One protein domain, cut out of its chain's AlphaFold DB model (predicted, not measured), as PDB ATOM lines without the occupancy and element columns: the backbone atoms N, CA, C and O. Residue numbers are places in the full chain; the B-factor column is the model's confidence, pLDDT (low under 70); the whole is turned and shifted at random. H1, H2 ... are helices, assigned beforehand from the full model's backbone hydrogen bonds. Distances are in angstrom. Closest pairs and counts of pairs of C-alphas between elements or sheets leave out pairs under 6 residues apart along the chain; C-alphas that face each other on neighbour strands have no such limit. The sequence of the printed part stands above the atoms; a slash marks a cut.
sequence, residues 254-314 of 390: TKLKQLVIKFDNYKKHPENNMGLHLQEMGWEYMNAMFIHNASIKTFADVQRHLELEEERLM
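Overview. This is residues 254 to 314 of the 390 residues of the protein "Zinc finger, CCHC-type" of Corchorus capsularis (UniProt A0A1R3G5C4). Three helices, H2, H3 and the longest, H4, make a loosely joined body, with H2 and H3 each at a steep tilt to H4 and about perpendicular to each other; H1 is set off to one side, apart from them. The printed part has 61 residues with four named helices, H1 to H4, and no named strand: all helix. It is only just compact, close to loose, with a radius of gyration of the C-alphas of 12.1 A and spans of 34 by 30 by 20 A.

Arrangement. Start at H4, residues 299 to 314; its residues 303 to 307 alone touch H2, residues 274 to 281, closest at the C-alphas of Gln 303 and Gly 275, 7.0 A, a steep tilt of 67 degrees, opposite ways. H3, residues 283 to 290, is close to H4 but not clearly touching, closest at C-alphas 290 and 302, 7.4 A. H1, residues 254 to 264, is only just apart from H2, at 8.4 A. Every O i to N i+4 pair is within hydrogen-bond range in H1, H2 and H4; in H3, 3 of 4.

Along the chain. Find C-alpha 299 at (108.745, 142.065, 88.036); H4 runs 22.4 A to C-alpha 314 at (91.708, 129.667, 80.445). H1 runs 15.1 A from C-alpha 254; H2 and H3 each run 10.5 A.

Size, cuts and confidence. The C-alphas of Thr 254 and Met 314, the two farthest apart, are 34.8 A apart. There is no cut and no long link. Look for pLDDT under 70 at residues 283 to 296, 299 and 302.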
ATOM      1  N   THR A 254     123.027 116.984  90.546       74.38
ATOM      2  CA  THR A 254     122.038 116.595  91.558       74.38
ATOM      3  C   THR A 254     121.272 117.775  92.157       74.38
ATOM      4  O   THR A 254     120.051 117.704  92.256       74.38
ATOM      5  N   LYS A 255     121.948 118.857  92.567       74.00
ATOM      6  CA  LYS A 255     121.297 120.054  93.113       74.00
ATOM      7  C   LYS A 255     120.478 120.750  92.030       74.00
ATOM      8  O   LYS A 255     119.341 121.111  92.297       74.00
ATOM      9  N   LEU A 256     120.984 120.835  90.797       77.19
ATOM     10  CA  LEU A 256     120.218 121.361  89.663       77.19
ATOM     11  C   LEU A 256     118.960 120.520  89.390       77.19
ATOM     12  O   LEU A 256     117.862 121.059  89.308       77.19
ATOM     13  N   LYS A 257     119.084 119.190  89.354       78.69
ATOM     14  CA  LYS A 257     117.943 118.271  89.219       78.69
ATOM     15  C   LYS A 257     116.951 118.404  90.370       78.69
ATOM     16  O   LYS A 257     115.751 118.396  90.132       78.69
ATOM     17  N   GLN A 258     117.419 118.568  91.607       80.31
ATOM     18  CA  GLN A 258     116.548 118.833  92.756       80.31
ATOM     19  C   GLN A 258     115.795 120.160  92.613       80.31
ATOM     20  O   GLN A 258     114.619 120.216  92.959       80.31
ATOM     21  N   LEU A 259     116.440 121.208  92.089       76.94
ATOM     22  CA  LEU A 259     115.793 122.490  91.801       76.94
ATOM     23  C   LEU A 259     114.691 122.329  90.746       76.94
ATOM     24  O   LEU A 259     113.577 122.795  90.977       76.94
ATOM     25  N   VAL A 260     114.979 121.622  89.647       82.12
ATOM     26  CA  VAL A 260     114.006 121.331  88.578       82.12
ATOM     27  C   VAL A 260     112.826 120.526  89.121       82.12
ATOM     28  O   VAL A 260     111.682 120.926  88.949       82.12
ATOM     29  N   ILE A 261     113.083 119.457  89.880       85.31
ATOM     30  CA  ILE A 261     112.024 118.651  90.505       85.31
ATOM     31  C   ILE A 261     111.188 119.500  91.470       85.31
ATOM     32  O   ILE A 261     109.965 119.373  91.504       85.31
ATOM     33  N   LYS A 262     111.817 120.357  92.281       83.81
ATOM     34  CA  LYS A 262     111.093 121.231  93.213       83.81
ATOM     35  C   LYS A 262     110.196 122.215  92.462       83.81
ATOM     36  O   LYS A 262     109.105 122.492  92.948       83.81
ATOM     37  N   PHE A 263     110.636 122.692  91.300       79.62
ATOM     38  CA  PHE A 263     109.859 123.571  90.434       79.62
ATOM     39  C   PHE A 263     108.691 122.852  89.752       79.62
ATOM     40  O   PHE A 263     107.562 123.312  89.866       79.62
ATOM     41  N   ASP A 264     108.924 121.696  89.125       80.50
ATOM     42  CA  ASP A 264     107.872 120.924  88.442       80.50
ATOM     43  C   ASP A 264     106.747 120.501  89.400       80.50
ATOM     44  O   ASP A 264     105.585 120.356  89.015       80.50
ATOM     45  N   ASN A 265     107.091 120.305  90.675       85.38
ATOM     46  CA  ASN A 265     106.133 119.981  91.727       85.38
ATOM     47  C   ASN A 265     105.480 121.215  92.366       85.38
ATOM     48  O   ASN A 265     104.551 121.059  93.164       85.38
ATOM     49  N   TYR A 266     105.942 122.424  92.048       81.38
ATOM     50  CA  TYR A 266     105.405 123.649  92.615       81.38
ATOM     51  C   TYR A 266     104.099 124.013  91.904       81.38
ATOM     52  O   TYR A 266     104.075 124.378  90.731       81.38
ATOM     53  N   LYS A 267     102.977 123.881  92.614       84.75
ATOM     54  CA  LYS A 267     101.644 124.212  92.096       84.75
ATOM     55  C   LYS A 267     101.136 125.482  92.758       84.75
ATOM     56  O   LYS A 267     101.232 125.617  93.976       84.75
ATOM     57  N   LYS A 268     100.550 126.385  91.966       85.31
ATOM     58  CA  LYS A 268      99.799 127.538  92.482       85.31
ATOM     59  C   LYS A 268      98.694 127.041  93.406       85.31
ATOM     60  O   LYS A 268      97.858 126.234  92.996       85.31
ATOM     61  N   HIS A 269      98.706 127.511  94.649       83.25
ATOM     62  CA  HIS A 269      97.616 127.243  95.574       83.25
ATOM     63  C   HIS A 269      96.350 127.950  95.060       83.25
ATOM     64  O   HIS A 269      96.443 129.115  94.670       83.25
ATOM     65  N   PRO A 270      95.176 127.295  95.038       84.12
ATOM     66  CA  PRO A 270      93.958 127.880  94.469       84.12
ATOM     67  C   PRO A 270      93.508 129.162  95.184       84.12
ATOM     68  O   PRO A 270      92.841 129.994  94.579       84.12
ATOM     69  N   GLU A 271      93.894 129.337  96.449       89.81
ATOM     70  CA  GLU A 271      93.575 130.527  97.250       89.81
ATOM     71  C   GLU A 271      94.613 131.652  97.100       89.81
ATOM     72  O   GLU A 271      94.348 132.790  97.484       89.81
ATOM     73  N   ASN A 272      95.783 131.366  96.512       86.44
ATOM     74  CA  ASN A 272      96.836 132.362  96.337       86.44
ATOM     75  C   ASN A 272      96.625 133.102  95.015       86.44
ATOM     76  O   ASN A 272      96.496 132.501  93.942       86.44
ATOM     77  N   ASN A 273      96.635 134.434  95.074       86.69
ATOM     78  CA  ASN A 273      96.733 135.234  93.857       86.69
ATOM     79  C   ASN A 273      98.105 135.009  93.194       86.69
ATOM     80  O   ASN A 273      99.048 134.534  93.834       86.69
ATOM     81  N   MET A 274      98.218 135.336  91.902       80.62
ATOM     82  CA  MET A 274      99.460 135.108  91.162       80.62
ATOM     83  C   MET A 274     100.639 135.806  91.853       80.62
ATOM     84  O   MET A 274     101.626 135.152  92.150       80.62
ATOM     85  N   GLY A 275     100.505 137.076  92.246       79.19
ATOM     86  CA  GLY A 275     101.572 137.829  92.919       79.19
ATOM     87  C   GLY A 275     102.148 137.155  94.174       79.19
ATOM     88  O   GLY A 275     103.366 137.067  94.309       79.19
ATOM     89  N   LEU A 276     101.294 136.624  95.054       83.06
ATOM     90  CA  LEU A 276     101.702 135.884  96.254       83.06
ATOM     91  C   LEU A 276     102.389 134.568  95.890       83.06
ATOM     92  O   LEU A 276     103.425 134.241  96.458       83.06
ATOM     93  N   HIS A 277     101.868 133.849  94.894       82.25
ATOM     94  CA  HIS A 277     102.495 132.625  94.404       82.25
ATOM     95  C   HIS A 277     103.907 132.872  93.841       82.25
ATOM     96  O   HIS A 277     104.830 132.104  94.107       82.25
ATOM     97  N   LEU A 278     104.094 133.969  93.103       76.44
ATOM     98  CA  LEU A 278     105.393 134.389  92.568       76.44
ATOM     99  C   LEU A 278     106.359 134.817  93.674       76.44
ATOM    100  O   LEU A 278     107.562 134.567  93.580       76.44
ATOM    101  N   GLN A 279     105.837 135.434  94.733       81.06
ATOM    102  CA  GLN A 279     106.613 135.792  95.912       81.06
ATOM    103  C   GLN A 279     107.075 134.544  96.684       81.06
ATOM    104  O   GLN A 279     108.238 134.482  97.079       81.06
ATOM    105  N   GLU A 280     106.211 133.537  96.843       77.12
ATOM    106  CA  GLU A 280     106.532 132.260  97.500       77.12
ATOM    107  C   GLU A 280     107.489 131.379  96.681       77.12
ATOM    108  O   GLU A 280     108.367 130.732  97.256       77.12
ATOM    109  N   MET A 281     107.373 131.377  95.347       74.06
ATOM    110  CA  MET A 281     108.365 130.739  94.470       74.06
ATOM    111  C   MET A 281     109.728 131.434  94.509       74.06
ATOM    112  O   MET A 281     110.745 130.807  94.212       74.06
ATOM    113  N   GLY A 282     109.757 132.703  94.915       73.88
ATOM    114  CA  GLY A 282     110.959 133.513  94.982       73.88
ATOM    115  C   GLY A 282     111.311 134.132  93.630       73.88
ATOM    116  O   GLY A 282     111.444 133.461  92.605       73.88
ATOM    117  N   TRP A 283     111.527 135.446  93.652       62.94
ATOM    118  CA  TRP A 283     111.919 136.250  92.492       62.94
ATOM    119  C   TRP A 283     113.172 135.717  91.779       62.94
ATOM    120  O   TRP A 283     113.238 135.714  90.553       62.94
ATOM    121  N   GLU A 284     114.146 135.214  92.538       59.25
ATOM    122  CA  GLU A 284     115.420 134.714  92.010       59.25
ATOM    123  C   GLU A 284     115.253 133.455  91.147       59.25
ATOM    124  O   GLU A 284     115.890 133.334  90.099       59.25
ATOM    125  N   TYR A 285     114.346 132.551  91.535       65.12
ATOM    126  CA  TYR A 285     114.039 131.332  90.777       65.12
ATOM    127  C   TYR A 285     113.335 131.634  89.462       65.12
ATOM    128  O   TYR A 285     113.642 131.045  88.427       65.12
ATOM    129  N   MET A 286     112.388 132.566  89.502       62.62
ATOM    130  CA  MET A 286     111.644 132.960  88.318       62.62
ATOM    131  C   MET A 286     112.510 133.755  87.350       62.62
ATOM    132  O   MET A 286     112.479 133.487  86.150       62.62
ATOM    133  N   ASN A 287     113.339 134.671  87.860       60.03
ATOM    134  CA  ASN A 287     114.253 135.429  87.022       60.03
ATOM    135  C   ASN A 287     115.157 134.480  86.230       60.03
ATOM    136  O   ASN A 287     115.210 134.623  85.022       60.03
ATOM    137  N   ALA A 288     115.740 133.446  86.856       61.00
ATOM    138  CA  ALA A 288     116.569 132.437  86.182       61.00
ATOM    139  C   ALA A 288     115.862 131.682  85.035       61.00
ATOM    140  O   ALA A 288     116.523 131.232  84.097       61.00
ATOM    141  N   MET A 289     114.534 131.566  85.079       56.62
ATOM    142  CA  MET A 289     113.753 130.751  84.146       56.62
ATOM    143  C   MET A 289     113.059 131.567  83.042       56.62
ATOM    144  O   MET A 289     112.867 131.063  81.936       56.62
ATOM    145  N   PHE A 290     112.758 132.849  83.289       58.56
ATOM    146  CA  PHE A 290     112.171 133.768  82.300       58.56
ATOM    147  C   PHE A 290     113.203 134.486  81.405       58.56
ATOM    148  O   PHE A 290     112.809 135.151  80.445       58.56
ATOM    149  N   ILE A 291     114.514 134.279  81.615       52.59
ATOM    150  CA  ILE A 291     115.617 134.868  80.804       52.59
ATOM    151  C   ILE A 291     115.541 134.481  79.313       52.59
ATOM    152  O   ILE A 291     116.222 135.053  78.467       52.59
ATOM    153  N   HIS A 292     114.709 133.508  78.939       48.50
ATOM    154  CA  HIS A 292     114.513 133.124  77.540       48.50
ATOM    155  C   HIS A 292     113.702 134.140  76.724       48.50
ATOM    156  O   HIS A 292     113.664 134.016  75.499       48.50
ATOM    157  N   ASN A 293     113.081 135.137  77.362       52.06
ATOM    158  CA  ASN A 293     112.262 136.129  76.679       52.06
ATOM    159  C   ASN A 293     112.830 137.545  76.866       52.06
ATOM    160  O   ASN A 293     112.731 138.135  77.938       52.06
ATOM    161  N   ALA A 294     113.418 138.100  75.800       58.69
ATOM    162  CA  ALA A 294     114.118 139.390  75.815       58.69
ATOM    163  C   ALA A 294     113.237 140.594  76.218       58.69
ATOM    164  O   ALA A 294     113.768 141.664  76.525       58.69
ATOM    165  N   SER A 295     111.907 140.438  76.216       65.38
ATOM    166  CA  SER A 295     110.969 141.473  76.659       65.38
ATOM    167  C   SER A 295     110.696 141.469  78.166       65.38
ATOM    168  O   SER A 295     110.069 142.404  78.648       65.38
ATOM    169  N   ILE A 296     111.129 140.445  78.910       61.22
ATOM    170  CA  ILE A 296     110.865 140.319  80.348       61.22
ATOM    171  C   ILE A 296     112.087 140.827  81.115       61.22
ATOM    172  O   ILE A 296     113.097 140.135  81.214       61.22
ATOM    173  N   LYS A 297     112.018 142.066  81.620       70.38
ATOM    174  CA  LYS A 297     113.142 142.720  82.319       70.38
ATOM    175  C   LYS A 297     112.821 143.079  83.767       70.38
ATOM    176  O   LYS A 297     113.732 143.278  84.565       70.38
ATOM    177  N   THR A 298     111.540 143.180  84.110       73.44
ATOM    178  CA  THR A 298     111.074 143.648  85.418       73.44
ATOM    179  C   THR A 298     110.035 142.705  86.027       73.44
ATOM    180  O   THR A 298     109.452 141.868  85.338       73.44
ATOM    181  N   PHE A 299     109.773 142.848  87.332       59.41
ATOM    182  CA  PHE A 299     108.745 142.065  88.036       59.41
ATOM    183  C   PHE A 299     107.361 142.234  87.419       59.41
ATOM    184  O   PHE A 299     106.636 141.258  87.247       59.41
ATOM    185  N   ALA A 300     107.041 143.459  87.003       74.62
ATOM    186  CA  ALA A 300     105.796 143.756  86.316       74.62
ATOM    187  C   ALA A 300     105.675 142.997  84.982       74.62
ATOM    188  O   ALA A 300     104.589 142.532  84.651       74.62
ATOM    189  N   ASP A 301     106.777 142.816  84.246       74.06
ATOM    190  CA  ASP A 301     106.765 142.080  82.976       74.06
ATOM    191  C   ASP A 301     106.546 140.580  83.190       74.06
ATOM    192  O   ASP A 301     105.787 139.960  82.447       74.06
ATOM    193  N   VAL A 302     107.178 140.000  84.221       66.31
ATOM    194  CA  VAL A 302     106.986 138.587  84.592       66.31
ATOM    195  C   VAL A 302     105.544 138.350  85.026       66.31
ATOM    196  O   VAL A 302     104.901 137.417  84.546       66.31
ATOM    197  N   GLN A 303     105.023 139.214  85.900       76.12
ATOM    198  CA  GLN A 303     103.650 139.121  86.376       76.12
ATOM    199  C   GLN A 303     102.661 139.213  85.206       76.12
ATOM    200  O   GLN A 303     101.829 138.326  85.042       76.12
ATOM    201  N   ARG A 304     102.810 140.219  84.336       81.31
ATOM    202  CA  ARG A 304     101.953 140.405  83.158       81.31
ATOM    203  C   ARG A 304     102.040 139.236  82.177       81.31
ATOM    204  O   ARG A 304     101.036 138.850  81.589       81.31
ATOM    205  N   HIS A 305     103.231 138.679  81.967       76.31
ATOM    206  CA  HIS A 305     103.418 137.529  81.085       76.31
ATOM    207  C   HIS A 305     102.704 136.280  81.616       76.31
ATOM    208  O   HIS A 305     102.065 135.565  80.847       76.31
ATOM    209  N   LEU A 306     102.771 136.046  82.925       74.62
ATOM    210  CA  LEU A 306     102.088 134.932  83.576       74.62
ATOM    211  C   LEU A 306     100.569 135.107  83.605       74.62
ATOM    212  O   LEU A 306      99.855 134.134  83.384       74.62
ATOM    213  N   GLU A 307     100.082 136.331  83.811       81.62
ATOM    214  CA  GLU A 307      98.658 136.664  83.677       81.62
ATOM    215  C   GLU A 307      98.159 136.380  82.251       81.62
ATOM    216  O   GLU A 307      97.128 135.734  82.075       81.62
ATOM    217  N   LEU A 308      98.927 136.766  81.223       81.44
ATOM    218  CA  LEU A 308      98.599 136.461  79.826       81.44
ATOM    219  C   LEU A 308      98.602 134.954  79.530       81.44
ATOM    220  O   LEU A 308      97.762 134.486  78.762       81.44
ATOM    221  N   GLU A 309      99.520 134.182  80.115       71.69
ATOM    222  CA  GLU A 309      99.548 132.729  79.914       71.69
ATOM    223  C   GLU A 309      98.419 132.025  80.685       71.69
ATOM    224  O   GLU A 309      97.832 131.073  80.170       71.69
ATOM    225  N   GLU A 310      98.039 132.526  81.867       77.88
ATOM    226  CA  GLU A 310      96.840 132.090  82.595       77.88
ATOM    227  C   GLU A 310      95.570 132.371  81.773       77.88
ATOM    228  O   GLU A 310      94.758 131.466  81.580       77.88
ATOM    229  N   GLU A 311      95.429 133.568  81.192       82.31
ATOM    230  CA  GLU A 311      94.334 133.897  80.269       82.31
ATOM    231  C   GLU A 311      94.333 132.995  79.029       82.31
ATOM    232  O   GLU A 311      93.279 132.501  78.621       82.31
ATOM    233  N   ARG A 312      95.505 132.732  78.439       81.69
ATOM    234  CA  ARG A 312      95.648 131.846  77.277       81.69
ATOM    235  C   ARG A 312      95.196 130.425  77.601       81.69
ATOM    236  O   ARG A 312      94.456 129.827  76.818       81.69
ATOM    237  N   LEU A 313      95.601 129.893  78.754       70.75
ATOM    238  CA  LEU A 313      95.197 128.572  79.234       70.75
ATOM    239  C   LEU A 313      93.697 128.516  79.547       70.75
ATOM    240  O   LEU A 313      93.029 127.559  79.155       70.75
ATOM    241  N   MET A 314      93.145 129.556  80.175       73.88
ATOM    242  CA  MET A 314      91.708 129.667  80.445       73.88
ATOM    243  C   MET A 314      90.894 129.753  79.148       73.88
ATOM    244  O   MET A 314      89.876 129.078  79.009       73.88
TER     245      MET A 314